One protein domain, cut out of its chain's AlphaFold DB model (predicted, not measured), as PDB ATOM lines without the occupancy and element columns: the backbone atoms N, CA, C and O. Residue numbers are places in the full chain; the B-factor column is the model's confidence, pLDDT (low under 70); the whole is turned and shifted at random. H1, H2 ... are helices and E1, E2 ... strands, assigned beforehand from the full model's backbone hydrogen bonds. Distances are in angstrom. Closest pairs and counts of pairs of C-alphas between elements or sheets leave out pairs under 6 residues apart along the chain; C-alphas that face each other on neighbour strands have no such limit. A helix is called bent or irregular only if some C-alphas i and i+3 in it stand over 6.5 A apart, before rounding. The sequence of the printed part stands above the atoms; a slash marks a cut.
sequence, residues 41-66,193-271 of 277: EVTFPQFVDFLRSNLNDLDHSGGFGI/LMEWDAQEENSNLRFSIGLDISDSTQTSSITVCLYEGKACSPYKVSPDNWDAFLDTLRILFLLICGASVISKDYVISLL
ATOM      1  N   GLU A  41     -52.661 -77.568 142.495       81.44
ATOM      2  CA  GLU A  41     -52.546 -77.236 143.920       81.44
ATOM      3  C   GLU A  41     -53.457 -76.053 144.271       81.44
ATOM      4  O   GLU A  41     -53.514 -75.050 143.553       81.44
ATOM      5  N   VAL A  42     -54.158 -76.171 145.396       89.19
ATOM      6  CA  VAL A  42     -55.017 -75.106 145.920       89.19
ATOM      7  C   VAL A  42     -54.202 -74.243 146.870       89.19
ATOM      8  O   VAL A  42     -53.372 -74.724 147.639       89.19
ATOM      9  N   THR A  43     -54.451 -72.942 146.849       92.44
ATOM     10  CA  THR A  43     -53.883 -71.991 147.808       92.44
ATOM     11  C   THR A  43     -54.804 -71.804 149.016       92.44
ATOM     12  O   THR A  43     -56.015 -72.002 148.930       92.44
ATOM     13  N   PHE A  44     -54.258 -71.343 150.142       93.12
ATOM     14  CA  PHE A  44     -55.064 -71.040 151.331       93.12
ATOM     15  C   PHE A  44     -56.256 -70.092 151.053       93.12
ATOM     16  O   PHE A  44     -57.367 -70.423 151.468       93.12
ATOM     17  N   PRO A  45     -56.109 -68.974 150.305       94.50
ATOM     18  CA  PRO A  45     -57.253 -68.127 149.951       94.50
ATOM     19  C   PRO A  45     -58.333 -68.862 149.151       94.50
ATOM     20  O   PRO A  45     -59.510 -68.725 149.464       94.50
ATOM     21  N   GLN A  46     -57.947 -69.698 148.181       93.62
ATOM     22  CA  GLN A  46     -58.899 -70.495 147.400       93.62
ATOM     23  C   GLN A  46     -59.650 -71.511 148.270       93.62
ATOM     24  O   GLN A  46     -60.842 -71.721 148.068       93.62
ATOM     25  N   PHE A  47     -58.985 -72.112 149.263       94.56
ATOM     26  CA  PHE A  47     -59.651 -72.969 150.245       94.56
ATOM     27  C   PHE A  47     -60.672 -72.185 151.088       94.56
ATOM     28  O   PHE A  47     -61.807 -72.629 151.262       94.56
ATOM     29  N   VAL A  48     -60.311 -70.995 151.568       96.31
ATOM     30  CA  VAL A  48     -61.229 -70.133 152.331       96.31
ATOM     31  C   VAL A  48     -62.432 -69.705 151.484       96.31
ATOM     32  O   VAL A  48     -63.567 -69.764 151.962       96.31
ATOM     33  N   ASP A  49     -62.209 -69.319 150.228       95.31
ATOM     34  CA  ASP A  49     -63.274 -68.945 149.291       95.31
ATOM     35  C   ASP A  49     -64.193 -70.124 148.968       95.31
ATOM     36  O   ASP A  49     -65.417 -69.961 148.902       95.31
ATOM     37  N   PHE A  50     -63.619 -71.324 148.832       94.81
ATOM     38  CA  PHE A  50     -64.376 -72.558 148.686       94.81
ATOM     39  C   PHE A  50     -65.308 -72.766 149.884       94.81
ATOM     40  O   PHE A  50     -66.506 -72.961 149.682       94.81
ATOM     41  N   LEU A  51     -64.804 -72.667 151.119       96.19
ATOM     42  CA  LEU A  51     -65.638 -72.831 152.316       96.19
ATOM     43  C   LEU A  51     -66.759 -71.787 152.376       96.19
ATOM     44  O   LEU A  51     -67.910 -72.143 152.609       96.19
ATOM     45  N   ARG A  52     -66.455 -70.509 152.121       95.81
ATOM     46  CA  ARG A  52     -67.464 -69.433 152.121       95.81
ATOM     47  C   ARG A  52     -68.595 -69.688 151.128       95.81
ATOM     48  O   ARG A  52     -69.739 -69.359 151.425       95.81
ATOM     49  N   SER A  53     -68.263 -70.232 149.961       94.81
ATOM     50  CA  SER A  53     -69.219 -70.412 148.867       94.81
ATOM     51  C   SER A  53     -70.041 -71.692 148.999       94.81
ATOM     52  O   SER A  53     -71.149 -71.734 148.483       94.81
ATOM     53  N   ASN A  54     -69.503 -72.716 149.669       93.88
ATOM     54  CA  ASN A  54     -70.026 -74.080 149.569       93.88
ATOM     55  C   ASN A  54     -70.380 -74.731 150.909       93.88
ATOM     56  O   ASN A  54     -71.120 -75.709 150.913       93.88
ATOM     57  N   LEU A  55     -69.873 -74.245 152.052       94.88
ATOM     58  CA  LEU A  55     -70.011 -74.971 153.324       94.88
ATOM     59  C   LEU A  55     -71.477 -75.226 153.707       94.88
ATOM     60  O   LEU A  55     -71.777 -76.278 154.260       94.88
ATOM     61  N   ASN A  56     -72.393 -74.310 153.383       94.12
ATOM     62  CA  ASN A  56     -73.820 -74.474 153.675       94.12
ATOM     63  C   ASN A  56     -74.473 -75.646 152.924       94.12
ATOM     64  O   ASN A  56     -75.357 -76.289 153.495       94.12
ATOM     65  N   ASP A  57     -73.969 -75.983 151.738       92.81
ATOM     66  CA  ASP A  57     -74.476 -77.064 150.883       92.81
ATOM     67  C   ASP A  57     -73.792 -78.417 151.158       92.81
ATOM     68  O   ASP A  57     -74.131 -79.435 150.549       92.81
ATOM     69  N   LEU A  58     -72.827 -78.432 152.082       93.88
ATOM     70  CA  LEU A  58     -72.038 -79.596 152.469       93.88
ATOM     71  C   LEU A  58     -72.407 -80.066 153.875       93.88
ATOM     72  O   LEU A  58     -72.536 -79.252 154.790       93.88
ATOM     73  N   ASP A  59     -72.496 -81.375 154.079       93.19
ATOM     74  CA  ASP A  59     -72.634 -81.981 155.400       93.19
ATOM     75  C   ASP A  59     -71.409 -82.829 155.731       93.19
ATOM     76  O   ASP A  59     -70.807 -83.470 154.870       93.19
ATOM     77  N   HIS A  60     -71.045 -82.832 157.011       94.19
ATOM     78  CA  HIS A  60     -69.993 -83.695 157.521       94.19
ATOM     79  C   HIS A  60     -70.434 -85.160 157.408       94.19
ATOM     80  O   HIS A  60     -71.374 -85.592 158.083       94.19
ATOM     81  N   SER A  61     -69.758 -85.918 156.551       91.62
ATOM     82  CA  SER A  61     -70.150 -87.271 156.147       91.62
ATOM     83  C   SER A  61     -69.313 -88.362 156.812       91.62
ATOM     84  O   SER A  61     -69.759 -89.507 156.920       91.62
ATOM     85  N   GLY A  62     -68.124 -88.018 157.311       90.25
ATOM     86  CA  GLY A  62     -67.210 -88.986 157.893       90.25
ATOM     87  C   GLY A  62     -65.910 -88.371 158.388       90.25
ATOM     88  O   GLY A  62     -65.620 -87.197 158.180       90.25
ATOM     89  N   GLY A  63     -65.119 -89.188 159.074       88.88
ATOM     90  CA  GLY A  63     -63.814 -88.780 159.562       88.88
ATOM     91  C   GLY A  63     -63.183 -89.792 160.505       88.88
ATOM     92  O   GLY A  63     -63.800 -90.790 160.889       88.88
ATOM     93  N   PHE A  64     -61.941 -89.524 160.893       89.56
ATOM     94  CA  PHE A  64     -61.239 -90.277 161.924       89.56
ATOM     95  C   PHE A  64     -60.347 -89.373 162.779       89.56
ATOM     96  O   PHE A  64     -59.928 -88.286 162.385       89.56
ATOM     97  N   GLY A  65     -60.080 -89.842 163.992       88.12
ATOM     98  CA  GLY A  65     -59.257 -89.155 164.973       88.12
ATOM     99  C   GLY A  65     -57.753 -89.341 164.783       88.12
ATOM    100  O   GLY A  65     -57.306 -90.240 164.074       88.12
ATOM    101  N   ILE A  66     -56.956 -88.531 165.476       88.81
ATOM    102  CA  ILE A  66     -55.506 -88.752 165.594       88.81
ATOM    103  C   ILE A  66     -55.181 -89.652 166.792       88.81
ATOM    104  O   ILE A  66     -55.906 -89.691 167.783       88.81
ATOM    105  N   LEU A 193     -58.831 -86.777 160.051       94.56
ATOM    106  CA  LEU A 193     -59.443 -86.465 158.766       94.56
ATOM    107  C   LEU A 193     -60.922 -86.177 158.991       94.56
ATOM    108  O   LEU A 193     -61.592 -86.932 159.689       94.56
ATOM    109  N   MET A 194     -61.426 -85.134 158.351       96.19
ATOM    110  CA  MET A 194     -62.845 -84.827 158.231       96.19
ATOM    111  C   MET A 194     -63.216 -84.801 156.756       96.19
ATOM    112  O   MET A 194     -62.513 -84.175 155.963       96.19
ATOM    113  N   GLU A 195     -64.328 -85.434 156.409       95.62
ATOM    114  CA  GLU A 195     -64.897 -85.480 155.066       95.62
ATOM    115  C   GLU A 195     -66.250 -84.766 155.060       95.62
ATOM    116  O   GLU A 195     -67.063 -84.902 155.982       95.62
ATOM    117  N   TRP A 196     -66.456 -83.956 154.028       95.44
ATOM    118  CA  TRP A 196     -67.659 -83.163 153.831       95.44
ATOM    119  C   TRP A 196     -68.138 -83.354 152.403       95.44
ATOM    120  O   TRP A 196     -67.414 -83.021 151.463       95.44
ATOM    121  N   ASP A 197     -69.361 -83.844 152.252       93.31
ATOM    122  CA  ASP A 197     -69.980 -84.133 150.960       93.31
ATOM    123  C   ASP A 197     -71.239 -83.288 150.775       93.31
ATOM    124  O   ASP A 197     -71.895 -82.882 151.738       93.31
ATOM    125  N   ALA A 198     -71.581 -83.009 149.522       91.50
ATOM    126  CA  ALA A 198     -72.803 -82.296 149.200       91.50
ATOM    127  C   ALA A 198     -74.053 -83.069 149.622       91.50
ATOM    128  O   ALA A 198     -74.122 -84.294 149.531       91.50
ATOM    129  N   GLN A 199     -75.076 -82.319 150.026       79.81
ATOM    130  CA  GLN A 199     -76.375 -82.884 150.393       79.81
ATOM    131  C   GLN A 199     -77.103 -83.523 149.203       79.81
ATOM    132  O   GLN A 199     -77.887 -84.457 149.373       79.81
ATOM    133  N   GLU A 200     -76.875 -83.010 147.993       79.88
ATOM    134  CA  GLU A 200     -77.507 -83.522 146.780       79.88
ATOM    135  C   GLU A 200     -76.780 -84.762 146.244       79.88
ATOM    136  O   GLU A 200     -75.605 -84.689 145.895       79.88
ATOM    137  N   GLU A 201     -77.511 -85.869 146.055       63.62
ATOM    138  CA  GLU A 201     -76.979 -87.165 145.583       63.62
ATOM    139  C   GLU A 201     -76.183 -87.107 144.260       63.62
ATOM    140  O   GLU A 201     -75.407 -88.017 143.976       63.62
ATOM    141  N   ASN A 202     -76.362 -86.061 143.442       65.56
ATOM    142  CA  ASN A 202     -75.677 -85.890 142.153       65.56
ATOM    143  C   ASN A 202     -74.600 -84.796 142.153       65.56
ATOM    144  O   ASN A 202     -73.974 -84.558 141.116       65.56
ATOM    145  N   SER A 203     -74.397 -84.105 143.274       77.19
ATOM    146  CA  SER A 203     -73.341 -83.109 143.379       77.19
ATOM    147  C   SER A 203     -72.010 -83.805 143.653       77.19
ATOM    148  O   SER A 203     -71.878 -84.618 144.561       77.19
ATOM    149  N   ASN A 204     -70.999 -83.474 142.852       80.38
ATOM    150  CA  ASN A 204     -69.635 -83.982 143.029       80.38
ATOM    151  C   ASN A 204     -68.801 -83.113 143.982       80.38
ATOM    152  O   ASN A 204     -67.582 -83.281 144.059       80.38
ATOM    153  N   LEU A 205     -69.441 -82.146 144.638       88.00
ATOM    154  CA  LEU A 205     -68.795 -81.193 145.517       88.00
ATOM    155  C   LEU A 205     -68.506 -81.862 146.858       88.00
ATOM    156  O   LEU A 205     -69.420 -82.251 147.583       88.00
ATOM    157  N   ARG A 206     -67.222 -81.987 147.179       93.00
ATOM    158  CA  ARG A 206     -66.764 -82.508 148.465       93.00
ATOM    159  C   ARG A 206     -65.389 -81.953 148.802       93.00
ATOM    160  O   ARG A 206     -64.620 -81.589 147.905       93.00
ATOM    161  N   PHE A 207     -65.058 -81.919 150.083       96.12
ATOM    162  CA  PHE A 207     -63.699 -81.643 150.533       96.12
ATOM    163  C   PHE A 207     -63.335 -82.491 151.741       96.12
ATOM    164  O   PHE A 207     -64.199 -83.008 152.449       96.12
ATOM    165  N   SER A 208     -62.036 -82.601 151.985       96.50
ATOM    166  CA  SER A 208     -61.523 -83.135 153.234       96.50
ATOM    167  C   SER A 208     -60.441 -82.242 153.820       96.50
ATOM    168  O   SER A 208     -59.774 -81.494 153.103       96.50
ATOM    169  N   ILE A 209     -60.303 -82.288 155.141       97.81
ATOM    170  CA  ILE A 209     -59.252 -81.607 155.898       97.81
ATOM    171  C   ILE A 209     -58.824 -82.494 157.062       97.81
ATOM    172  O   ILE A 209     -59.668 -83.077 157.734       97.81
ATOM    173  N   GLY A 210     -57.526 -82.595 157.322       96.25
ATOM    174  CA  GLY A 210     -57.016 -83.446 158.391       96.25
ATOM    175  C   GLY A 210     -55.646 -83.019 158.889       96.25
ATOM    176  O   GLY A 210     -54.838 -82.489 158.124       96.25
ATOM    177  N   LEU A 211     -55.402 -83.233 160.179       95.38
ATOM    178  CA  LEU A 211     -54.094 -83.109 160.800       95.38
ATOM    179  C   LEU A 211     -53.359 -84.448 160.685       95.38
ATOM    180  O   LEU A 211     -53.651 -85.409 161.396       95.38
ATOM    181  N   ASP A 212     -52.349 -84.468 159.828       91.06
ATOM    182  CA  ASP A 212     -51.435 -85.584 159.678       91.06
ATOM    183  C   ASP A 212     -50.360 -85.513 160.764       91.06
ATOM    184  O   ASP A 212     -49.534 -84.594 160.803       91.06
ATOM    185  N   ILE A 213     -50.355 -86.519 161.631       86.31
ATOM    186  CA  ILE A 213     -49.330 -86.741 162.647       86.31
ATOM    187  C   ILE A 213     -48.639 -88.053 162.285       86.31
ATOM    188  O   ILE A 213     -49.295 -89.090 162.194       86.31
ATOM    189  N   SER A 214     -47.329 -88.013 162.041       72.12
ATOM    190  CA  SER A 214     -46.557 -89.191 161.648       72.12
ATOM    191  C   SER A 214     -45.360 -89.383 162.565       72.12
ATOM    192  O   SER A 214     -44.528 -88.489 162.728       72.12
ATOM    193  N   ASP A 215     -45.208 -90.605 163.074       63.88
ATOM    194  CA  ASP A 215     -44.029 -91.013 163.840       63.88
ATOM    195  C   ASP A 215     -42.725 -90.888 163.027       63.88
ATOM    196  O   ASP A 215     -41.642 -90.780 163.603       63.88
ATOM    197  N   SER A 216     -42.800 -90.882 161.688       59.75
ATOM    198  CA  SER A 216     -41.623 -90.854 160.811       59.75
ATOM    199  C   SER A 216     -41.079 -89.454 160.510       59.75
ATOM    200  O   SER A 216     -39.886 -89.329 160.234       59.75
ATOM    201  N   THR A 217     -41.908 -88.403 160.555       56.22
ATOM    202  CA  THR A 217     -41.513 -87.039 160.142       56.22
ATOM    203  C   THR A 217     -41.222 -86.104 161.314       56.22
ATOM    204  O   THR A 217     -40.652 -85.035 161.097       56.22
ATOM    205  N   GLN A 218     -41.604 -86.473 162.547       65.31
ATOM    206  CA  GLN A 218     -41.533 -85.635 163.766       65.31
ATOM    207  C   GLN A 218     -42.176 -84.238 163.637       65.31
ATOM    208  O   GLN A 218     -42.006 -83.387 164.508       65.31
ATOM    209  N   THR A 219     -42.882 -83.983 162.539       80.31
ATOM    210  CA  THR A 219     -43.507 -82.708 162.207       80.31
ATOM    211  C   THR A 219     -44.855 -82.995 161.591       80.31
ATOM    212  O   THR A 219     -44.952 -83.740 160.612       80.31
ATOM    213  N   SER A 220     -45.886 -82.417 162.199       90.69
ATOM    214  CA  SER A 220     -47.242 -82.509 161.684       90.69
ATOM    215  C   SER A 220     -47.425 -81.665 160.429       90.69
ATOM    216  O   SER A 220     -46.670 -80.732 160.140       90.69
ATOM    217  N   SER A 221     -48.464 -81.990 159.675       93.50
ATOM    218  CA  SER A 221     -48.955 -81.158 158.585       93.50
ATOM    219  C   SER A 221     -50.468 -81.200 158.548       93.50
ATOM    220  O   SER A 221     -51.061 -82.184 158.971       93.50
ATOM    221  N   ILE A 222     -51.092 -80.160 158.015       95.69
ATOM    222  CA  ILE A 222     -52.516 -80.188 157.702       95.69
ATOM    223  C   ILE A 222     -52.651 -80.333 156.198       95.69
ATOM    224  O   ILE A 222     -52.025 -79.581 155.444       95.69
ATOM    225  N   THR A 223     -53.458 -81.300 155.782       95.75
ATOM    226  CA  THR A 223     -53.762 -81.554 154.380       95.75
ATOM    227  C   THR A 223     -55.237 -81.271 154.141       95.75
ATOM    228  O   THR A 223     -56.100 -81.752 154.871       95.75
ATOM    229  N   VAL A 224     -55.516 -80.476 153.115       96.75
ATOM    230  CA  VAL A 224     -56.845 -80.214 152.571       96.75
ATOM    231  C   VAL A 224     -56.897 -80.800 151.166       96.75
ATOM    232  O   VAL A 224     -55.965 -80.606 150.389       96.75
ATOM    233  N   CYS A 225     -57.987 -81.473 150.814       95.56
ATOM    234  CA  CYS A 225     -58.287 -81.886 149.446       95.56
ATOM    235  C   CYS A 225     -59.624 -81.273 149.030       95.56
ATOM    236  O   CYS A 225     -60.650 -81.577 149.635       95.56
ATOM    237  N   LEU A 226     -59.627 -80.451 147.977       94.56
ATOM    238  CA  LEU A 226     -60.858 -80.070 147.281       94.56
ATOM    239  C   LEU A 226     -61.085 -81.048 146.137       94.56
ATOM    240  O   LEU A 226     -60.161 -81.287 145.358       94.56
ATOM    241  N   TYR A 227     -62.283 -81.614 146.022       89.56
ATOM    242  CA  TYR A 227     -62.548 -82.601 144.983       89.56
ATOM    243  C   TYR A 227     -63.500 -82.082 143.913       89.56
ATOM    244  O   TYR A 227     -64.537 -81.488 144.204       89.56
ATOM    245  N   GLU A 228     -63.174 -82.427 142.671       81.94
ATOM    246  CA  GLU A 228     -64.067 -82.331 141.522       81.94
ATOM    247  C   GLU A 228     -64.241 -83.746 140.951       81.94
ATOM    248  O   GLU A 228     -63.413 -84.279 140.203       81.94
ATOM    249  N   GLY A 229     -65.281 -84.438 141.423       79.25
ATOM    250  CA  GLY A 229     -65.458 -85.867 141.173       79.25
ATOM    251  C   GLY A 229     -64.339 -86.699 141.816       79.25
ATOM    252  O   GLY A 229     -64.226 -86.783 143.043       79.25
ATOM    253  N   LYS A 230     -63.513 -87.356 140.990       77.62
ATOM    254  CA  LYS A 230     -62.397 -88.204 141.462       77.62
ATOM    255  C   LYS A 230     -61.068 -87.462 141.615       77.62
ATOM    256  O   LYS A 230     -60.184 -87.996 142.279       77.62
ATOM    257  N   ALA A 231     -60.915 -86.281 141.020       83.69
ATOM    258  CA  ALA A 231     -59.693 -85.495 141.155       83.69
ATOM    259  C   ALA A 231     -59.660 -84.823 142.537       83.69
ATOM    260  O   ALA A 231     -60.666 -84.237 142.931       83.69
ATOM    261  N   CYS A 232     -58.540 -84.919 143.266       88.62
ATOM    262  CA  CYS A 232     -58.257 -84.070 144.433       88.62
ATOM    263  C   CYS A 232     -57.254 -83.002 144.016       88.62
ATOM    264  O   CYS A 232     -56.176 -83.341 143.541       88.62
ATOM    265  N   SER A 233     -57.579 -81.747 144.292       92.69
ATOM    266  CA  SER A 233     -56.653 -80.624 144.298       92.69
ATOM    267  C   SER A 233     -56.190 -80.373 145.741       92.69
ATOM    268  O   SER A 233     -56.990 -79.899 146.557       92.69
ATOM    269  N   PRO A 234     -54.942 -80.735 146.103       94.25
ATOM    270  CA  PRO A 234     -54.479 -80.661 147.481       94.25
ATOM    271  C   PRO A 234     -53.959 -79.266 147.856       94.25
ATOM    272  O   PRO A 234     -53.403 -78.542 147.031       94.25
ATOM    273  N   TYR A 235     -54.082 -78.931 149.138       94.38
ATOM    274  CA  TYR A 235     -53.360 -77.864 149.830       94.38
ATOM    275  C   TYR A 235     -52.739 -78.464 151.092       94.38
ATOM    276  O   TYR A 235     -53.448 -79.026 151.924       94.38
ATOM    277  N   LYS A 236     -51.415 -78.365 151.239       94.38
ATOM    278  CA  LYS A 236     -50.692 -78.916 152.389       94.38
ATOM    279  C   LYS A 236     -49.868 -77.839 153.075       94.38
ATOM    280  O   LYS A 236     -49.154 -77.084 152.418       94.38
ATOM    281  N   VAL A 237     -49.930 -77.797 154.402       94.62
ATOM    282  CA  VAL A 237     -49.185 -76.828 155.209       94.62
ATOM    283  C   VAL A 237     -48.537 -77.495 156.419       94.62
ATOM    284  O   VAL A 237     -49.150 -78.319 157.091       94.62
ATOM    285  N   SER A 238     -47.281 -77.146 156.693       93.44
ATOM    286  CA  SER A 238     -46.514 -77.595 157.861       93.44
ATOM    287  C   SER A 238     -46.145 -76.402 158.755       93.44
ATOM    288  O   SER A 238     -46.206 -75.253 158.300       93.44
ATOM    289  N   PRO A 239     -45.687 -76.638 159.998       92.56
ATOM    290  CA  PRO A 239     -45.174 -75.596 160.888       92.56
ATOM    291  C   PRO A 239     -44.021 -74.736 160.330       92.56
ATOM    292  O   PRO A 239     -43.717 -73.694 160.919       92.56
ATOM    293  N   ASP A 240     -43.394 -75.129 159.214       90.81
ATOM    294  CA  ASP A 240     -42.399 -74.309 158.509       90.81
ATOM    295  C   ASP A 240     -43.024 -73.019 157.959       90.81
ATOM    296  O   ASP A 240     -42.403 -71.955 158.001       90.81
ATOM    297  N   ASN A 241     -44.288 -73.087 157.522       92.62
ATOM    298  CA  ASN A 241     -45.113 -71.923 157.209       92.62
ATOM    299  C   ASN A 241     -46.080 -71.649 158.369       92.62
ATOM    300  O   ASN A 241     -47.268 -71.951 158.310       92.62
ATOM    301  N   TRP A 242     -45.526 -71.101 159.450       92.44
ATOM    302  CA  TRP A 242     -46.192 -70.991 160.749       92.44
ATOM    303  C   TRP A 242     -47.538 -70.262 160.723       92.44
ATOM    304  O   TRP A 242     -48.498 -70.742 161.318       92.44
ATOM    305  N   ASP A 243     -47.620 -69.128 160.026       93.56
ATOM    306  CA  ASP A 243     -48.854 -68.343 159.957       93.56
ATOM    307  C   ASP A 243     -49.954 -69.114 159.222       93.56
ATOM    308  O   ASP A 243     -51.045 -69.290 159.760       93.56
ATOM    309  N   ALA A 244     -49.642 -69.661 158.043       93.44
ATOM    310  CA  ALA A 244     -50.596 -70.460 157.279       93.44
ATOM    311  C   ALA A 244     -50.992 -71.746 158.020       93.44
ATOM    312  O   ALA A 244     -52.146 -72.170 157.954       93.44
ATOM    313  N   PHE A 245     -50.055 -72.358 158.750       95.12
ATOM    314  CA  PHE A 245     -50.322 -73.536 159.567       95.12
ATOM    315  C   PHE A 245     -51.312 -73.220 160.689       95.12
ATOM    316  O   PHE A 245     -52.311 -73.923 160.824       95.12
ATOM    317  N   LEU A 246     -51.079 -72.150 161.461       95.44
ATOM    318  CA  LEU A 246     -51.991 -71.739 162.532       95.44
ATOM    319  C   LEU A 246     -53.364 -71.334 161.990       95.44
ATOM    320  O   LEU A 246     -54.377 -71.728 162.564       95.44
ATOM    321  N   ASP A 247     -53.416 -70.607 160.874       96.00
ATOM    322  CA  ASP A 247     -54.684 -70.193 160.270       96.00
ATOM    323  C   ASP A 247     -55.483 -71.403 159.754       96.00
ATOM    324  O   ASP A 247     -56.700 -71.474 159.935       96.00
ATOM    325  N   THR A 248     -54.803 -72.403 159.185       97.06
ATOM    326  CA  THR A 248     -55.440 -73.652 158.739       97.06
ATOM    327  C   THR A 248     -55.867 -74.522 159.926       97.06
ATOM    328  O   THR A 248     -56.968 -75.070 159.912       97.06
ATOM    329  N   LEU A 249     -55.058 -74.604 160.988       96.44
ATOM    330  CA  LEU A 249     -55.400 -75.325 162.219       96.44
ATOM    331  C   LEU A 249     -56.617 -74.705 162.915       96.44
ATOM    332  O   LEU A 249     -57.496 -75.423 163.387       96.44
ATOM    333  N   ARG A 250     -56.713 -73.371 162.928       96.69
ATOM    334  CA  ARG A 250     -57.900 -72.654 163.405       96.69
ATOM    335  C   ARG A 250     -59.140 -73.033 162.593       96.69
ATOM    336  O   ARG A 250     -60.183 -73.300 163.183       96.69
ATOM    337  N   ILE A 251     -59.043 -73.087 161.261       97.31
ATOM    338  CA  ILE A 251     -60.165 -73.526 160.412       97.31
ATOM    339  C   ILE A 251     -60.557 -74.974 160.727       97.31
ATOM    340  O   ILE A 251     -61.748 -75.251 160.839       97.31
ATOM    341  N   LEU A 252     -59.593 -75.876 160.941       97.06
ATOM    342  CA  LEU A 252     -59.886 -77.245 161.371       97.06
ATOM    343  C   LEU A 252     -60.681 -77.257 162.688       97.06
ATOM    344  O   LEU A 252     -61.727 -77.898 162.748       97.06
ATOM    345  N   PHE A 253     -60.269 -76.496 163.708       96.00
ATOM    346  CA  PHE A 253     -61.044 -76.367 164.952       96.00
ATOM    347  C   PHE A 253     -62.463 -75.834 164.716       96.00
ATOM    348  O   PHE A 253     -63.422 -76.368 165.275       96.00
ATOM    349  N   LEU A 254     -62.619 -74.814 163.867       96.00
ATOM    350  CA  LEU A 254     -63.933 -74.273 163.520       96.00
ATOM    351  C   LEU A 254     -64.818 -75.305 162.817       96.00
ATOM    352  O   LEU A 254     -66.010 -75.356 163.105       96.00
ATOM    353  N   LEU A 255     -64.259 -76.140 161.940       96.75
ATOM    354  CA  LEU A 255     -64.998 -77.199 161.250       96.75
ATOM    355  C   LEU A 255     -65.381 -78.344 162.193       96.75
ATOM    356  O   LEU A 255     -66.512 -78.816 162.118       96.75
ATOM    357  N   ILE A 256     -64.508 -78.731 163.131       95.00
ATOM    358  CA  ILE A 256     -64.853 -79.687 164.199       95.00
ATOM    359  C   ILE A 256     -66.042 -79.157 165.012       95.00
ATOM    360  O   ILE A 256     -67.022 -79.871 165.246       95.00
ATOM    361  N   CYS A 257     -65.989 -77.877 165.388       93.19
ATOM    362  CA  CYS A 257     -67.093 -77.210 166.066       93.19
ATOM    363  C   CYS A 257     -68.348 -77.144 165.179       93.19
ATOM    364  O   CYS A 257     -69.444 -77.411 165.666       93.19
ATOM    365  N   GLY A 258     -68.214 -76.821 163.892       93.62
ATOM    366  CA  GLY A 258     -69.313 -76.737 162.923       93.62
ATOM    367  C   GLY A 258     -70.016 -78.066 162.660       93.62
ATOM    368  O   GLY A 258     -71.212 -78.085 162.387       93.62
ATOM    369  N   ALA A 259     -69.297 -79.178 162.797       91.75
ATOM    370  CA  ALA A 259     -69.869 -80.517 162.703       91.75
ATOM    371  C   ALA A 259     -70.670 -80.924 163.955       91.75
ATOM    372  O   ALA A 259     -71.420 -81.897 163.899       91.75
ATOM    373  N   SER A 260     -70.519 -80.215 165.086       87.31
ATOM    374  CA  SER A 260     -70.999 -80.702 166.393       87.31
ATOM    375  C   SER A 260     -71.828 -79.704 167.210       87.31
ATOM    376  O   SER A 260     -72.842 -80.081 167.791       87.31
ATOM    377  N   VAL A 261     -71.382 -78.450 167.331       89.75
ATOM    378  CA  VAL A 261     -71.831 -77.511 168.381       89.75
ATOM    379  C   VAL A 261     -72.224 -76.118 167.883       89.75
ATOM    380  O   VAL A 261     -72.946 -75.419 168.593       89.75
ATOM    381  N   ILE A 262     -71.785 -75.693 166.695       93.69
ATOM    382  CA  ILE A 262     -72.117 -74.376 166.116       93.69
ATOM    383  C   ILE A 262     -72.658 -74.515 164.692       93.69
ATOM    384  O   ILE A 262     -72.409 -75.511 164.023       93.69
ATOM    385  N   SER A 263     -73.403 -73.514 164.216       95.12
ATOM    386  CA  SER A 263     -73.947 -73.528 162.854       95.12
ATOM    387  C   SER A 263     -72.875 -73.248 161.797       95.12
ATOM    388  O   SER A 263     -71.914 -72.514 162.039       95.12
ATOM    389  N   LYS A 264     -73.091 -73.770 160.583       94.88
ATOM    390  CA  LYS A 264     -72.255 -73.494 159.405       94.88
ATOM    391  C   LYS A 264     -72.176 -71.995 159.086       94.88
ATOM    392  O   LYS A 264     -71.082 -71.482 158.878       94.88
ATOM    393  N   ASP A 265     -73.291 -71.265 159.184       95.81
ATOM    394  CA  ASP A 265     -73.304 -69.801 159.026       95.81
ATOM    395  C   ASP A 265     -72.371 -69.091 160.018       95.81
ATOM    396  O   ASP A 265     -71.666 -68.143 159.659       95.81
ATOM    397  N   TYR A 266     -72.331 -69.558 161.272       96.19
ATOM    398  CA  TYR A 266     -71.441 -68.988 162.277       96.19
ATOM    399  C   TYR A 266     -69.976 -69.301 161.960       96.19
ATOM    400  O   TYR A 266     -69.143 -68.398 162.023       96.19
ATOM    401  N   VAL A 267     -69.666 -70.525 161.519       96.31
ATOM    402  CA  VAL A 267     -68.328 -70.884 161.017       96.31
ATOM    403  C   VAL A 267     -67.904 -69.966 159.869       96.31
ATOM    404  O   VAL A 267     -66.824 -69.381 159.937       96.31
ATOM    405  N   ILE A 268     -68.759 -69.772 158.858       96.50
ATOM    406  CA  ILE A 268     -68.483 -68.895 157.706       96.50
ATOM    407  C   ILE A 268     -68.181 -67.465 158.170       96.50
ATOM    408  O   ILE A 268     -67.249 -66.839 157.662       96.50
ATOM    409  N   SER A 269     -68.919 -66.959 159.165       95.38
ATOM    410  CA  SER A 269     -68.703 -65.613 159.712       95.38
ATOM    411  C   SER A 269     -67.342 -65.430 160.397       95.38
ATOM    412  O   SER A 269     -66.852 -64.305 160.486       95.38
ATOM    413  N   LEU A 270     -66.720 -66.527 160.844       94.75
ATOM    414  CA  LEU A 270     -65.419 -66.547 161.512       94.75
ATOM    415  C   LEU A 270     -64.251 -66.838 160.558       94.75
ATOM    416  O   LEU A 270     -63.092 -66.784 160.982       94.75
ATOM    417  N   LEU A 271     -64.507 -67.149 159.284       94.94
ATOM    418  CA  LEU A 271     -63.441 -67.389 158.313       94.94
ATOM    419  C   LEU A 271     -62.614 -66.112 158.075       94.94
ATOM    420  O   LEU A 271     -63.183 -65.016 157.992       94.94
TER     421      LEU A 271
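AT A GLANCE: This is residues 41 to 66 and 193 to 271 of the 277 residues of an uncharacterized protein of Chlorogloea sp. CCALA 695 (UniProt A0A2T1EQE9). A twisted sheet of five strands forms one layer, and two long helices, H1 and H2, lie side by side over one of its faces, leaving the other face bare. The short helix H3 is off the sheet and packs on both of them, on residues 51 to 56 of H1 and 254 to 258 of H2. The printed part has 105 residues, with three named helices and five named strands in the order H1, E1, E2, E3, E4, E5, H2, H3; the sheet, in the order E1, E2, E3, E4, E5, is antiparallel throughout. The class is mixed, helices and strands, and the whole is compact, with a radius of gyration of the C-alphas of 13.4 A and spans of 40 by 30 by 26 A.

IN THESE COORDINATES: Find C-alpha 44 at (-55.064, -71.040, 151.331); from there H1 runs 20.3 A to residue 57. It is irregular, with C-alphas 53 and 56 7.8 A apart. E1 follows as residues 58 to 64. Beyond the cut, begin again at C-alpha 193, (-59.443, -86.465, 158.766), where E2, residues 193 to 198, starts. E3, residues 205 to 212, and E4, residues 221 to 228, are each 22.8 A long, and E5 is residues 231 to 237. H2, residues 242 to 258, measures 23.9 A, and H3, residues 264 to 270, ends at C-alpha 270, (-65.419, -66.547, 161.512).

HOW THE PARTS SIT: Look first at the sheet, where E2, E3, E4 and E5 form a meander, each strand the antiparallel neighbour of the one before. Edge strand E1 pairs with E2 through N 61 and O 195, 2.9 A. The hairpin E2 and E3 has N 196 and O 207 at 2.9 A, the hairpin E3 and E4 has N 212 and O 221 at 2.8 A, and the hairpin E4 and E5 has N 224 and O 235 at 2.8 A. H1 and H2 are on the same face, in two layers with the sheet, at heights of 9.2 A and 9.3 A. H1 runs slantwise to the strands, at 44 degrees to E2 on the local plane; H2 runs across them, only just, at 60.4 degrees to E2 on the local plane. H1 and H2 are close but not clearly touching, the closest C-alphas being those of Phe 44 and Ala 244, 7.5 A. H3 touches H1, closest at the C-alphas of Arg 52 and Ile 268, 5.7 A. H2 and H3 form a helical hairpin, closest at the C-alphas of Gly 258 and Lys 264, 5.6 A. In H2 and H3 every O i to N i+4 pair is within hydrogen-bond range; in H1, 8 of 10 are.

THE WHOLE: The C-alphas farthest apart are those of Asn 202 and Gln 218, 40.4 A. Residues 67 to 192 are not printed, and C-alphas 66 and 193 are 8.2 A apart across this cut. Of the links that are printed whole, none is long. The mean pLDDT of the printed part is 90.5; residues 201 to 202 and 215 to 218 are under 70.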